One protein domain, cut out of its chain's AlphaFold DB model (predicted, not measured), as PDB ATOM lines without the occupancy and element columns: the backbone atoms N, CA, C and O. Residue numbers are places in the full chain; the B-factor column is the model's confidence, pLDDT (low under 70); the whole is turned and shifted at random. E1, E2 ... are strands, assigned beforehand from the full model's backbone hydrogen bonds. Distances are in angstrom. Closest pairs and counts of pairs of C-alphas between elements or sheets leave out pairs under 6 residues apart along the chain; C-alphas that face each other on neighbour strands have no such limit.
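This is residues 377 to 471 of the 1089 residues of an uncharacterized protein of Nocardiopsis metallicus (UniProt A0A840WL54). Four long strands, E7, E6, E4 and E5, lie side by side in one strongly twisted antiparallel slab, and the small hairpin of E1 and E2 widens it beyond E7, near that strand's last residues. Over one face of the slab run the short strand E3, with residues 377 to 378 and 436 to 437 paired on its two sides, and part of the long link 433 to 447; the other face is bare. The printed part has 95 residues with no named helix and seven named strands, E1 to E7 in order along the chain, and its class is all strand. The sheet's order is E1, E2, E7, E6, E4, E5, mixed, with E2 and E7 its one parallel pair. The whole is compact, with a radius of gyration of the C-alphas of 13.7 A and spans of 41 by 28 by 23 A.

In the sheet, E6, residues 448 to 456, is the antiparallel neighbour of E4, residues 410 to 418, at 153 degrees between directions; N 414 and O 454 are 2.8 A apart, within hydrogen-bond range. E4 forms a hairpin with the edge strand E5, residues 424 to 432, at 161 degrees, with N 413 and O 429 at 2.8 A. E6 forms a hairpin with E7, residues 462 to 470, at 165 degrees, with N 465 and O 453 at 2.8 A. E7 has E2, residues 393 to 395, as its parallel neighbour, with N 395 and O 468 at 2.9 A. E2 forms a hairpin with the other edge strand, E1, residues 382 to 388; they are antiparallel at 117 degrees, with N 383 and O 394 at 2.8 A. From edge to edge the strands' lines turn by 133 degrees. E3, residues 400 to 402, pairs with no named strand; among others, E5, E6 and E7 are apart from it. Short antiparallel pairings join residues 377 to 378 to residues 400 to 401 of E3, and residues 401 to 402 of E3 to residues 436 to 437.

E4 is 26.1 A long from first to last C-alpha, E5 26.3 A, E6 24.4 A and E7 26.0 A. E1 begins at C-alpha 382, (233.389, 106.934, 294.289), and is 11.4 A long. E2 measures 6.5 A and E3 6.3 A. E4 begins at C-alpha 410, (214.947, 128.559, 284.325). E7 ends at C-alpha 470, (224.914, 105.121, 299.741).

The two C-alphas farthest apart, those of Gly 385 and Ala 408, are 42.7 A apart. The printed part has no cut. The link from E5 to E6, 15 residues, is long. Mean pLDDT of the printed part is 80.4; residues 406 to 408, 419 to 424 and 458 to 462 are under 70.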
ATOM      1  N   LEU A 377     226.958 117.257 286.596       78.88
ATOM      2  CA  LEU A 377     226.722 116.649 287.899       78.88
ATOM      3  C   LEU A 377     228.075 116.322 288.541       78.88
ATOM      4  O   LEU A 377     228.783 115.425 288.088       78.88
ATOM      5  N   LYS A 378     228.447 117.071 289.577       81.56
ATOM      6  CA  LYS A 378     229.666 116.868 290.360       81.56
ATOM      7  C   LYS A 378     229.379 115.882 291.487       81.56
ATOM      8  O   LYS A 378     228.831 116.256 292.520       81.56
ATOM      9  N   ALA A 379     229.723 114.619 291.274       76.69
ATOM     10  CA  ALA A 379     229.704 113.612 292.327       76.69
ATOM     11  C   ALA A 379     230.996 113.667 293.163       76.69
ATOM     12  O   ALA A 379     232.037 114.140 292.701       76.69
ATOM     13  N   SER A 380     230.924 113.178 294.399       75.75
ATOM     14  CA  SER A 380     232.103 112.924 295.233       75.75
ATOM     15  C   SER A 380     232.959 111.790 294.654       75.75
ATOM     16  O   SER A 380     232.532 111.095 293.731       75.75
ATOM     17  N   SER A 381     234.165 111.570 295.189       74.88
ATOM     18  CA  SER A 381     234.941 110.372 294.846       74.88
ATOM     19  C   SER A 381     234.101 109.121 295.102       74.88
ATOM     20  O   SER A 381     233.510 108.990 296.177       74.88
ATOM     21  N   ALA A 382     234.043 108.222 294.119       83.19
ATOM     22  CA  ALA A 382     233.389 106.934 294.289       83.19
ATOM     23  C   ALA A 382     234.017 106.164 295.458       83.19
ATOM     24  O   ALA A 382     235.202 106.326 295.771       83.19
ATOM     25  N   LEU A 383     233.211 105.334 296.114       84.88
ATOM     26  CA  LEU A 383     233.698 104.407 297.118       84.88
ATOM     27  C   LEU A 383     234.656 103.413 296.447       84.88
ATOM     28  O   LEU A 383     234.238 102.723 295.514       84.88
ATOM     29  N   PRO A 384     235.922 103.315 296.901       80.62
ATOM     30  CA  PRO A 384     236.913 102.471 296.245       80.62
ATOM     31  C   PRO A 384     236.442 101.018 296.135       80.62
ATOM     32  O   PRO A 384     236.147 100.378 297.146       80.62
ATOM     33  N   GLY A 385     236.371 100.507 294.903       80.88
ATOM     34  CA  GLY A 385     235.969  99.128 294.622       80.88
ATOM     35  C   GLY A 385     234.500  98.815 294.922       80.88
ATOM     36  O   GLY A 385     234.168  97.646 295.116       80.88
ATOM     37  N   VAL A 386     233.613  99.815 295.002       87.12
ATOM     38  CA  VAL A 386     232.178  99.592 295.235       87.12
ATOM     39  C   VAL A 386     231.341 100.036 294.044       87.12
ATOM     40  O   VAL A 386     231.256 101.217 293.718       87.12
ATOM     41  N   GLU A 387     230.643  99.070 293.461       88.31
ATOM     42  CA  GLU A 387     229.715  99.260 292.348       88.31
ATOM     43  C   GLU A 387     228.318  98.765 292.725       88.31
ATOM     44  O   GLU A 387     228.166  97.936 293.624       88.31
ATOM     45  N   ASP A 388     227.286  99.221 292.022       84.25
ATOM     46  CA  ASP A 388     225.974  98.572 292.048       84.25
ATOM     47  C   ASP A 388     225.945  97.296 291.170       84.25
ATOM     48  O   ASP A 388     226.973  96.800 290.695       84.25
ATOM     49  N   GLU A 389     224.767  96.693 290.989       80.25
ATOM     50  CA  GLU A 389     224.618  95.499 290.138       80.25
ATOM     51  C   GLU A 389     224.821  95.782 288.642       80.25
ATOM     52  O   GLU A 389     225.264  94.883 287.920       80.25
ATOM     53  N   ASP A 390     224.560  97.019 288.212       73.25
ATOM     54  CA  ASP A 390     224.678  97.484 286.828       73.25
ATOM     55  C   ASP A 390     226.120  97.934 286.489       73.25
ATOM     56  O   ASP A 390     226.420  98.232 285.334       73.25
ATOM     57  N   GLY A 391     227.037  97.931 287.469       74.62
ATOM     58  CA  GLY A 391     228.429  98.369 287.310       74.62
ATOM     59  C   GLY A 391     228.635  99.876 287.481       74.62
ATOM     60  O   GLY A 391     229.684 100.398 287.113       74.62
ATOM     61  N   THR A 392     227.651 100.589 288.031       79.19
ATOM     62  CA  THR A 392     227.756 102.020 288.331       79.19
ATOM     63  C   THR A 392     228.543 102.224 289.629       79.19
ATOM     64  O   THR A 392     228.187 101.613 290.643       79.19
ATOM     65  N   PRO A 393     229.562 103.104 289.660       86.25
ATOM     66  CA  PRO A 393     230.272 103.443 290.891       86.25
ATOM     67  C   PRO A 393     229.327 104.010 291.957       86.25
ATOM     68  O   PRO A 393     228.479 104.858 291.669       86.25
ATOM     69  N   VAL A 394     229.477 103.552 293.201       89.12
ATOM     70  CA  VAL A 394     228.654 104.011 294.327       89.12
ATOM     71  C   VAL A 394     229.350 105.163 295.040       89.12
ATOM     72  O   VAL A 394     230.507 105.054 295.433       89.12
ATOM     73  N   HIS A 395     228.639 106.261 295.264       91.06
ATOM     74  CA  HIS A 395     229.160 107.435 295.963       91.06
ATOM     75  C   HIS A 395     228.676 107.482 297.419       91.06
ATOM     76  O   HIS A 395     227.582 107.003 297.732       91.06
ATOM     77  N   SER A 396     229.472 108.082 298.310       90.56
ATOM     78  CA  SER A 396     229.127 108.240 299.734       90.56
ATOM     79  C   SER A 396     228.570 109.619 300.093       90.56
ATOM     80  O   SER A 396     227.916 109.761 301.124       90.56
ATOM     81  N   ALA A 397     228.793 110.632 299.253       89.62
ATOM     82  CA  ALA A 397     228.290 111.989 299.464       89.62
ATOM     83  C   ALA A 397     227.429 112.469 298.293       89.62
ATOM     84  O   ALA A 397     227.618 112.042 297.149       89.62
ATOM     85  N   LEU A 398     226.491 113.373 298.599       89.88
ATOM     86  CA  LEU A 398     225.500 113.876 297.652       89.88
ATOM     87  C   LEU A 398     226.151 114.538 296.430       89.88
ATOM     88  O   LEU A 398     227.093 115.317 296.589       89.88
ATOM     89  N   PRO A 399     225.639 114.271 295.216       89.88
ATOM     90  CA  PRO A 399     226.107 114.951 294.024       89.88
ATOM     91  C   PRO A 399     225.545 116.376 293.942       89.88
ATOM     92  O   PRO A 399     224.372 116.620 294.231       89.88
ATOM     93  N   GLU A 400     226.364 117.304 293.462       90.69
ATOM     94  CA  GLU A 400     225.990 118.694 293.211       90.69
ATOM     95  C   GLU A 400     225.766 118.908 291.706       90.69
ATOM     96  O   GLU A 400     226.660 118.688 290.889       90.69
ATOM     97  N   LEU A 401     224.571 119.335 291.307       88.38
ATOM     98  CA  LEU A 401     224.267 119.710 289.929       88.38
ATOM     99  C   LEU A 401     224.608 121.187 289.721       88.38
ATOM    100  O   LEU A 401     223.988 122.073 290.309       88.38
ATOM    101  N   VAL A 402     225.582 121.446 288.856       84.19
ATOM    102  CA  VAL A 402     225.966 122.789 288.424       84.19
ATOM    103  C   VAL A 402     225.118 123.153 287.214       84.19
ATOM    104  O   VAL A 402     225.167 122.463 286.193       84.19
ATOM    105  N   LEU A 403     224.316 124.211 287.343       82.44
ATOM    106  CA  LEU A 403     223.507 124.749 286.258       82.44
ATOM    107  C   LEU A 403     224.236 125.939 285.631       82.44
ATOM    108  O   LEU A 403     224.683 126.841 286.343       82.44
ATOM    109  N   PRO A 404     224.340 125.988 284.301       73.69
ATOM    110  CA  PRO A 404     225.111 127.019 283.631       73.69
ATOM    111  C   PRO A 404     224.433 128.381 283.729       73.69
ATOM    112  O   PRO A 404     223.207 128.461 283.810       73.69
ATOM    113  N   GLU A 405     225.201 129.467 283.702       72.56
ATOM    114  CA  GLU A 405     224.650 130.823 283.705       72.56
ATOM    115  C   GLU A 405     224.085 131.179 282.322       72.56
ATOM    116  O   GLU A 405     224.778 131.090 281.306       72.56
ATOM    117  N   ARG A 406     222.802 131.554 282.276       65.19
ATOM    118  CA  ARG A 406     222.105 132.009 281.067       65.19
ATOM    119  C   ARG A 406     221.084 133.096 281.397       65.19
ATOM    120  O   ARG A 406     220.359 132.970 282.386       65.19
ATOM    121  N   PRO A 407     220.998 134.153 280.573       63.31
ATOM    122  CA  PRO A 407     220.061 135.242 280.805       63.31
ATOM    123  C   PRO A 407     218.612 134.767 280.634       63.31
ATOM    124  O   PRO A 407     218.249 134.246 279.585       63.31
ATOM    125  N   ALA A 408     217.785 135.001 281.659       58.56
ATOM    126  CA  ALA A 408     216.340 134.735 281.672       58.56
ATOM    127  C   ALA A 408     215.909 133.261 281.467       58.56
ATOM    128  O   ALA A 408     214.756 133.007 281.122       58.56
ATOM    129  N   THR A 409     216.791 132.291 281.734       72.69
ATOM    130  CA  THR A 409     216.486 130.852 281.638       72.69
ATOM    131  C   THR A 409     216.239 130.238 283.024       72.69
ATOM    132  O   THR A 409     217.005 130.460 283.962       72.69
ATOM    133  N   THR A 410     215.194 129.413 283.147       82.56
ATOM    134  CA  THR A 410     214.947 128.559 284.325       82.56
ATOM    135  C   THR A 410     215.118 127.096 283.929       82.56
ATOM    136  O   THR A 410     214.619 126.671 282.887       82.56
ATOM    137  N   TRP A 411     215.846 126.328 284.737       84.88
ATOM    138  CA  TRP A 411     216.098 124.907 284.518       84.88
ATOM    139  C   TRP A 411     215.057 124.061 285.236       84.88
ATOM    140  O   TRP A 411     214.776 124.292 286.408       84.88
ATOM    141  N   THR A 412     214.533 123.039 284.566       86.88
ATOM    142  CA  THR A 412     213.739 121.981 285.194       86.88
ATOM    143  C   THR A 412     214.659 120.809 285.517       86.88
ATOM    144  O   THR A 412     215.265 120.223 284.617       86.88
ATOM    145  N   VAL A 413     214.760 120.462 286.799       89.19
ATOM    146  CA  VAL A 413     215.505 119.301 287.293       89.19
ATOM    147  C   VAL A 413     214.507 118.230 287.704       89.19
ATOM    148  O   VAL A 413     213.629 118.476 288.523       89.19
ATOM    149  N   GLU A 414     214.634 117.040 287.136       88.56
ATOM    150  CA  GLU A 414     213.799 115.879 287.415       88.56
ATOM    151  C   GLU A 414     214.657 114.763 288.011       88.56
ATOM    152  O   GLU A 414     215.721 114.437 287.492       88.56
ATOM    153  N   VAL A 415     214.187 114.159 289.099       89.25
ATOM    154  CA  VAL A 415     214.840 113.025 289.749       89.25
ATOM    155  C   VAL A 415     213.912 111.824 289.682       89.25
ATOM    156  O   VAL A 415     212.766 111.869 290.138       89.25
ATOM    157  N   LEU A 416     214.428 110.743 289.105       85.44
ATOM    158  CA  LEU A 416     213.791 109.432 289.072       85.44
ATOM    159  C   LEU A 416     214.514 108.539 290.079       85.44
ATOM    160  O   LEU A 416     215.716 108.313 289.956       85.44
ATOM    161  N   VAL A 417     213.790 108.042 291.075       82.06
ATOM    162  CA  VAL A 417     214.310 107.118 292.086       82.06
ATOM    163  C   VAL A 417     213.929 105.705 291.677       82.06
ATOM    164  O   VAL A 417     212.741 105.401 291.566       82.06
ATOM    165  N   ARG A 418     214.915 104.830 291.488       72.00
ATOM    166  CA  ARG A 418     214.682 103.411 291.232       72.00
ATOM    167  C   ARG A 418     214.873 102.647 292.537       72.00
ATOM    168  O   ARG A 418     215.979 102.561 293.059       72.00
ATOM    169  N   GLN A 419     213.789 102.092 293.073       64.25
ATOM    170  CA  GLN A 419     213.866 101.218 294.241       64.25
ATOM    171  C   GLN A 419     213.713  99.745 293.860       64.25
ATOM    172  O   GLN A 419     212.965  99.386 292.945       64.25
ATOM    173  N   SER A 420     214.417  98.887 294.601       52.41
ATOM    174  CA  SER A 420     214.288  97.431 294.536       52.41
ATOM    175  C   SER A 420     212.836  97.028 294.836       52.41
ATOM    176  O   SER A 420     212.427  97.040 295.993       52.41
ATOM    177  N   GLY A 421     212.045  96.708 293.803       49.59
ATOM    178  CA  GLY A 421     210.618  96.363 293.932       49.59
ATOM    179  C   GLY A 421     209.668  97.042 292.934       49.59
ATOM    180  O   GLY A 421     208.474  96.763 292.960       49.59
ATOM    181  N   GLY A 422     210.167  97.909 292.042       48.16
ATOM    182  CA  GLY A 422     209.397  98.457 290.911       48.16
ATOM    183  C   GLY A 422     208.663  99.777 291.180       48.16
ATOM    184  O   GLY A 422     208.143 100.386 290.245       48.16
ATOM    185  N   LEU A 423     208.663 100.273 292.420       50.97
ATOM    186  CA  LEU A 423     208.164 101.612 292.736       50.97
ATOM    187  C   LEU A 423     209.186 102.660 292.278       50.97
ATOM    188  O   LEU A 423     210.314 102.705 292.768       50.97
ATOM    189  N   THR A 424     208.784 103.493 291.316       63.59
ATOM    190  CA  THR A 424     209.572 104.641 290.852       63.59
ATOM    191  C   THR A 424     208.967 105.910 291.433       63.59
ATOM    192  O   THR A 424     207.868 106.307 291.047       63.59
ATOM    193  N   LEU A 425     209.671 106.551 292.364       71.06
ATOM    194  CA  LEU A 425     209.329 107.909 292.787       71.06
ATOM    195  C   LEU A 425     209.897 108.883 291.752       71.06
ATOM    196  O   LEU A 425     211.053 108.770 291.346       71.06
ATOM    197  N   ARG A 426     209.074 109.838 291.318       82.69
ATOM    198  CA  ARG A 426     209.457 110.903 290.389       82.69
ATOM    199  C   ARG A 426     209.100 112.238 291.017       82.69
ATOM    200  O   ARG A 426     207.946 112.444 291.386       82.69
ATOM    201  N   TYR A 427     210.060 113.151 291.085       86.50
ATOM    202  CA  TYR A 427     209.783 114.551 291.399       86.50
ATOM    203  C   TYR A 427     210.596 115.472 290.501       86.50
ATOM    204  O   TYR A 427     211.647 115.097 289.983       86.50
ATOM    205  N   SER A 428     210.094 116.686 290.314       88.56
ATOM    206  CA  SER A 428     210.771 117.724 289.550       88.56
ATOM    207  C   SER A 428     210.690 119.060 290.266       88.56
ATOM    208  O   SER A 428     209.744 119.320 291.011       88.56
ATOM    209  N   PHE A 429     211.672 119.917 290.030       89.31
ATOM    210  CA  PHE A 429     211.694 121.274 290.545       89.31
ATOM    211  C   PHE A 429     212.392 122.218 289.577       89.31
ATOM    212  O   PHE A 429     213.162 121.793 288.719       89.31
ATOM    213  N   GLU A 430     212.106 123.505 289.724       90.25
ATOM    214  CA  GLU A 430     212.729 124.559 288.936       90.25
ATOM    215  C   GLU A 430     213.897 125.190 289.692       90.25
ATOM    216  O   GLU A 430     213.855 125.327 290.919       90.25
ATOM    217  N   ALA A 431     214.942 125.560 288.957       87.38
ATOM    218  CA  ALA A 431     216.140 126.187 289.489       87.38
ATOM    219  C   ALA A 431     216.631 127.309 288.552       87.38
ATOM    220  O   ALA A 431     216.665 127.115 287.331       87.38
ATOM    221  N   PRO A 432     217.022 128.484 289.081       84.00
ATOM    222  CA  PRO A 432     217.560 129.566 288.263       84.00
ATOM    223  C   PRO A 432     218.877 129.171 287.583       84.00
ATOM    224  O   PRO A 432     219.674 128.410 288.135       84.00
ATOM    225  N   SER A 433     219.141 129.725 286.400       81.25
ATOM    226  CA  SER A 433     220.446 129.587 285.744       81.25
ATOM    227  C   SER A 433     221.597 130.099 286.626       81.25
ATOM    228  O   SER A 433     221.415 131.027 287.408       81.25
ATOM    229  N   GLY A 434     222.787 129.508 286.488       76.50
ATOM    230  CA  GLY A 434     223.992 129.897 287.235       76.50
ATOM    231  C   GLY A 434     224.027 129.418 288.691       76.50
ATOM    232  O   GLY A 434     224.958 129.747 289.423       76.50
ATOM    233  N   THR A 435     223.025 128.650 289.130       84.62
ATOM    234  CA  THR A 435     222.962 128.111 290.494       84.62
ATOM    235  C   THR A 435     223.564 126.713 290.585       84.62
ATOM    236  O   THR A 435     223.703 125.991 289.596       84.62
ATOM    237  N   ARG A 436     223.922 126.315 291.806       88.31
ATOM    238  CA  ARG A 436     224.241 124.928 292.136       88.31
ATOM    239  C   ARG A 436     223.120 124.367 292.987       88.31
ATOM    240  O   ARG A 436     222.656 125.037 293.908       88.31
ATOM    241  N   VAL A 437     222.665 123.168 292.659       89.94
ATOM    242  CA  VAL A 437     221.556 122.515 293.357       89.94
ATOM    243  C   VAL A 437     221.944 121.093 293.713       89.94
ATOM    244  O   VAL A 437     222.582 120.415 292.918       89.94
ATOM    245  N   SER A 438     221.545 120.621 294.891       90.75
ATOM    246  CA  SER A 438     221.744 119.233 295.306       90.75
ATOM    247  C   SER A 438     220.466 118.443 294.990       90.75
ATOM    248  O   SER A 438     219.476 118.557 295.717       90.75
ATOM    249  N   PRO A 439     220.395 117.687 293.872       89.00
ATOM    250  CA  PRO A 439     219.118 117.181 293.364       89.00
ATOM    251  C   PRO A 439     218.428 116.229 294.338       89.00
ATOM    252  O   PRO A 439     217.201 116.189 294.376       89.00
ATOM    253  N   LEU A 440     219.214 115.486 295.121       89.12
ATOM    254  CA  LEU A 440     218.766 114.431 296.033       89.12
ATOM    255  C   LEU A 440     218.472 114.933 297.455       89.12
ATOM    256  O   LEU A 440     217.966 114.171 298.273       89.12
ATOM    257  N   GLU A 441     218.730 116.207 297.759       88.38
ATOM    258  CA  GLU A 441     218.560 116.783 299.104       88.38
ATOM    259  C   GLU A 441     217.113 116.692 299.617       88.38
ATOM    260  O   GLU A 441     216.874 116.523 300.809       88.38
ATOM    261  N   ARG A 442     216.136 116.708 298.703       83.62
ATOM    262  CA  ARG A 442     214.698 116.613 299.014       83.62
ATOM    263  C   ARG A 442     214.234 115.211 299.430       83.62
ATOM    264  O   ARG A 442     213.068 115.049 299.787       83.62
ATOM    265  N   LEU A 443     215.100 114.201 299.336       83.81
ATOM    266  CA  LEU A 443     214.803 112.834 299.759       83.81
ATOM    267  C   LEU A 443     215.097 112.632 301.256       83.81
ATOM    268  O   LEU A 443     216.009 113.281 301.774       83.81
ATOM    269  N   PRO A 444     214.375 111.721 301.941       79.56
ATOM    270  CA  PRO A 444     214.635 111.392 303.340       79.56
ATOM    271  C   PRO A 444     216.055 110.856 303.559       79.56
ATOM    272  O   PRO A 444     216.546 110.049 302.769       79.56
ATOM    273  N   GLU A 445     216.677 111.267 304.661       82.00
ATOM    274  CA  GLU A 445     217.974 110.756 305.109       82.00
ATOM    275  C   GLU A 445     217.835 109.414 305.845       82.00
ATOM    276  O   GLU A 445     216.857 109.215 306.574       82.00
ATOM    277  N   PRO A 446     218.822 108.506 305.734       82.88
ATOM    278  CA  PRO A 446     219.941 108.512 304.785       82.88
ATOM    279  C   PRO A 446     219.496 108.100 303.371       82.88
ATOM    280  O   PRO A 446     218.714 107.159 303.190       82.88
ATOM    281  N   ARG A 447     220.027 108.781 302.354       88.06
ATOM    282  CA  ARG A 447     219.670 108.579 300.945       88.06
ATOM    283  C   ARG A 447     220.404 107.361 300.391       88.06
ATOM    284  O   ARG A 447     221.633 107.324 300.311       88.06
ATOM    285  N   LEU A 448     219.624 106.354 300.005       88.94
ATOM    286  CA  LEU A 448     220.122 105.060 299.550       88.94
ATOM    287  C   LEU A 448     219.376 104.609 298.292       88.94
ATOM    288  O   LEU A 448     218.150 104.477 298.319       88.94
ATOM    289  N   GLY A 449     220.108 104.327 297.213       87.88
ATOM    290  CA  GLY A 449     219.534 103.734 296.003       87.88
ATOM    291  C   GLY A 449     220.243 104.124 294.710       87.88
ATOM    292  O   GLY A 449     221.317 104.730 294.722       87.88
ATOM    293  N   THR A 450     219.607 103.770 293.591       87.88
ATOM    294  CA  THR A 450     219.981 104.228 292.253       87.88
ATOM    295  C   THR A 450     219.003 105.298 291.775       87.88
ATOM    296  O   THR A 450     217.778 105.175 291.870       87.88
ATOM    297  N   PHE A 451     219.561 106.391 291.279       86.62
ATOM    298  CA  PHE A 451     218.851 107.598 290.893       86.62
ATOM    299  C   PHE A 451     219.191 107.951 289.451       86.62
ATOM    300  O   PHE A 451     220.284 107.680 288.959       86.62
ATOM    301  N   THR A 452     218.263 108.597 288.759       87.69
ATOM    302  CA  THR A 452     218.540 109.262 287.487       87.69
ATOM    303  C   THR A 452     218.183 110.728 287.629       87.69
ATOM    304  O   THR A 452     217.013 111.071 287.803       87.69
ATOM    305  N   VAL A 453     219.195 111.589 287.569       87.44
ATOM    306  CA  VAL A 453     219.031 113.045 287.594       87.44
ATOM    307  C   VAL A 453     218.951 113.532 286.156       87.44
ATOM    308  O   VAL A 453     219.852 113.267 285.373       87.44
ATOM    309  N   LYS A 454     217.893 114.253 285.805       86.12
ATOM    310  CA  LYS A 454     217.685 114.877 284.496       86.12
ATOM    311  C   LYS A 454     217.613 116.382 284.670       86.12
ATOM    312  O   LYS A 454     216.884 116.862 285.525       86.12
ATOM    313  N   ALA A 455     218.336 117.128 283.848       84.38
ATOM    314  CA  ALA A 455     218.251 118.582 283.798       84.38
ATOM    315  C   ALA A 455     217.889 119.013 282.381       84.38
ATOM    316  O   ALA A 455     218.513 118.557 281.420       84.38
ATOM    317  N   SER A 456     216.892 119.883 282.250       81.44
ATOM    318  CA  SER A 456     216.460 120.429 280.964       81.44
ATOM    319  C   SER A 456     216.141 121.916 281.038       81.44
ATOM    320  O   SER A 456     215.672 122.387 282.073       81.44
ATOM    321  N   CYS A 457     216.332 122.641 279.935       75.38
ATOM    322  CA  CYS A 457     215.916 124.037 279.792       75.38
ATOM    323  C   CYS A 457     214.986 124.235 278.573       75.38
ATOM    324  O   CYS A 457     214.998 123.406 277.654       75.38
ATOM    325  N   PRO A 458     214.186 125.319 278.532       60.78
ATOM    326  CA  PRO A 458     213.262 125.605 277.427       60.78
ATOM    327  C   PRO A 458     213.936 125.715 276.051       60.78
ATOM    328  O   PRO A 458     213.329 125.407 275.031       60.78
ATOM    329  N   GLU A 459     215.211 126.095 276.002       58.00
ATOM    330  CA  GLU A 459     216.007 126.216 274.775       58.00
ATOM    331  C   GLU A 459     216.508 124.860 274.235       58.00
ATOM    332  O   GLU A 459     217.336 124.817 273.324       58.00
ATOM    333  N   GLY A 460     216.018 123.746 274.792       53.66
ATOM    334  CA  GLY A 460     216.201 122.399 274.252       53.66
ATOM    335  C   GLY A 460     217.442 121.658 274.749       53.66
ATOM    336  O   GLY A 460     217.672 120.525 274.323       53.66
ATOM    337  N   LEU A 461     218.234 122.232 275.663       62.66
ATOM    338  CA  LEU A 461     219.290 121.461 276.318       62.66
ATOM    339  C   LEU A 461     218.681 120.503 277.321       62.66
ATOM    340  O   LEU A 461     217.916 120.913 278.190       62.66
ATOM    341  N   LYS A 462     219.072 119.237 277.222       68.25
ATOM    342  CA  LYS A 462     218.706 118.191 278.164       68.25
ATOM    343  C   LYS A 462     219.913 117.293 278.410       68.25
ATOM    344  O   LYS A 462     220.610 116.932 277.465       68.25
ATOM    345  N   ARG A 463     220.134 116.912 279.666       74.31
ATOM    346  CA  ARG A 463     221.139 115.919 280.059       74.31
ATOM    347  C   ARG A 463     220.613 115.056 281.199       74.31
ATOM    348  O   ARG A 463     219.804 115.524 281.998       74.31
ATOM    349  N   SER A 464     221.051 113.806 281.244       76.25
ATOM    350  CA  SER A 464     220.694 112.838 282.279       76.25
ATOM    351  C   SER A 464     221.949 112.179 282.829       76.25
ATOM    352  O   SER A 464     222.886 111.921 282.075       76.25
ATOM    353  N   TRP A 465     221.951 111.881 284.124       84.19
ATOM    354  CA  TRP A 465     223.038 111.190 284.809       84.19
ATOM    355  C   TRP A 465     222.474 110.065 285.683       84.19
ATOM    356  O   TRP A 465     221.619 110.343 286.535       84.19
ATOM    357  N   PRO A 466     222.925 108.811 285.503       82.94
ATOM    358  CA  PRO A 466     222.724 107.770 286.500       82.94
ATOM    359  C   PRO A 466     223.614 108.045 287.721       82.94
ATOM    360  O   PRO A 466     224.747 108.499 287.581       82.94
ATOM    361  N   VAL A 467     223.093 107.795 288.921       87.62
ATOM    362  CA  VAL A 467     223.800 107.994 290.191       87.62
ATOM    363  C   VAL A 467     223.465 106.842 291.128       87.62
ATOM    364  O   VAL A 467     222.299 106.661 291.471       87.62
ATOM    365  N   ALA A 468     224.468 106.107 291.600       90.12
ATOM    366  CA  ALA A 468     224.315 105.188 292.723       90.12
ATOM    367  C   ALA A 468     224.855 105.856 293.997       90.12
ATOM    368  O   ALA A 468     225.999 106.310 294.029       90.12
ATOM    369  N   LEU A 469     224.029 105.956 295.042       90.88
ATOM    370  CA  LEU A 469     224.394 106.639 296.288       90.88
ATOM    371  C   LEU A 469     224.079 105.759 297.500       90.88
ATOM    372  O   LEU A 469     222.967 105.238 297.637       90.88
ATOM    373  N   ALA A 470     225.057 105.659 298.397       91.50
ATOM    374  CA  ALA A 470     224.914 105.121 299.741       91.50
ATOM    375  C   ALA A 470     225.468 106.152 300.737       91.50
ATOM    376  O   ALA A 470     226.651 106.139 301.079       91.50
ATOM    377  N   GLU A 471     224.611 107.088 301.153       91.25
ATOM    378  CA  GLU A 471     225.015 108.260 301.932       91.25
ATOM    379  C   GLU A 471     225.705 107.883 303.255       91.25
ATOM    380  O   GLU A 471     225.164 107.131 304.069       91.25
TER     381      GLU A 471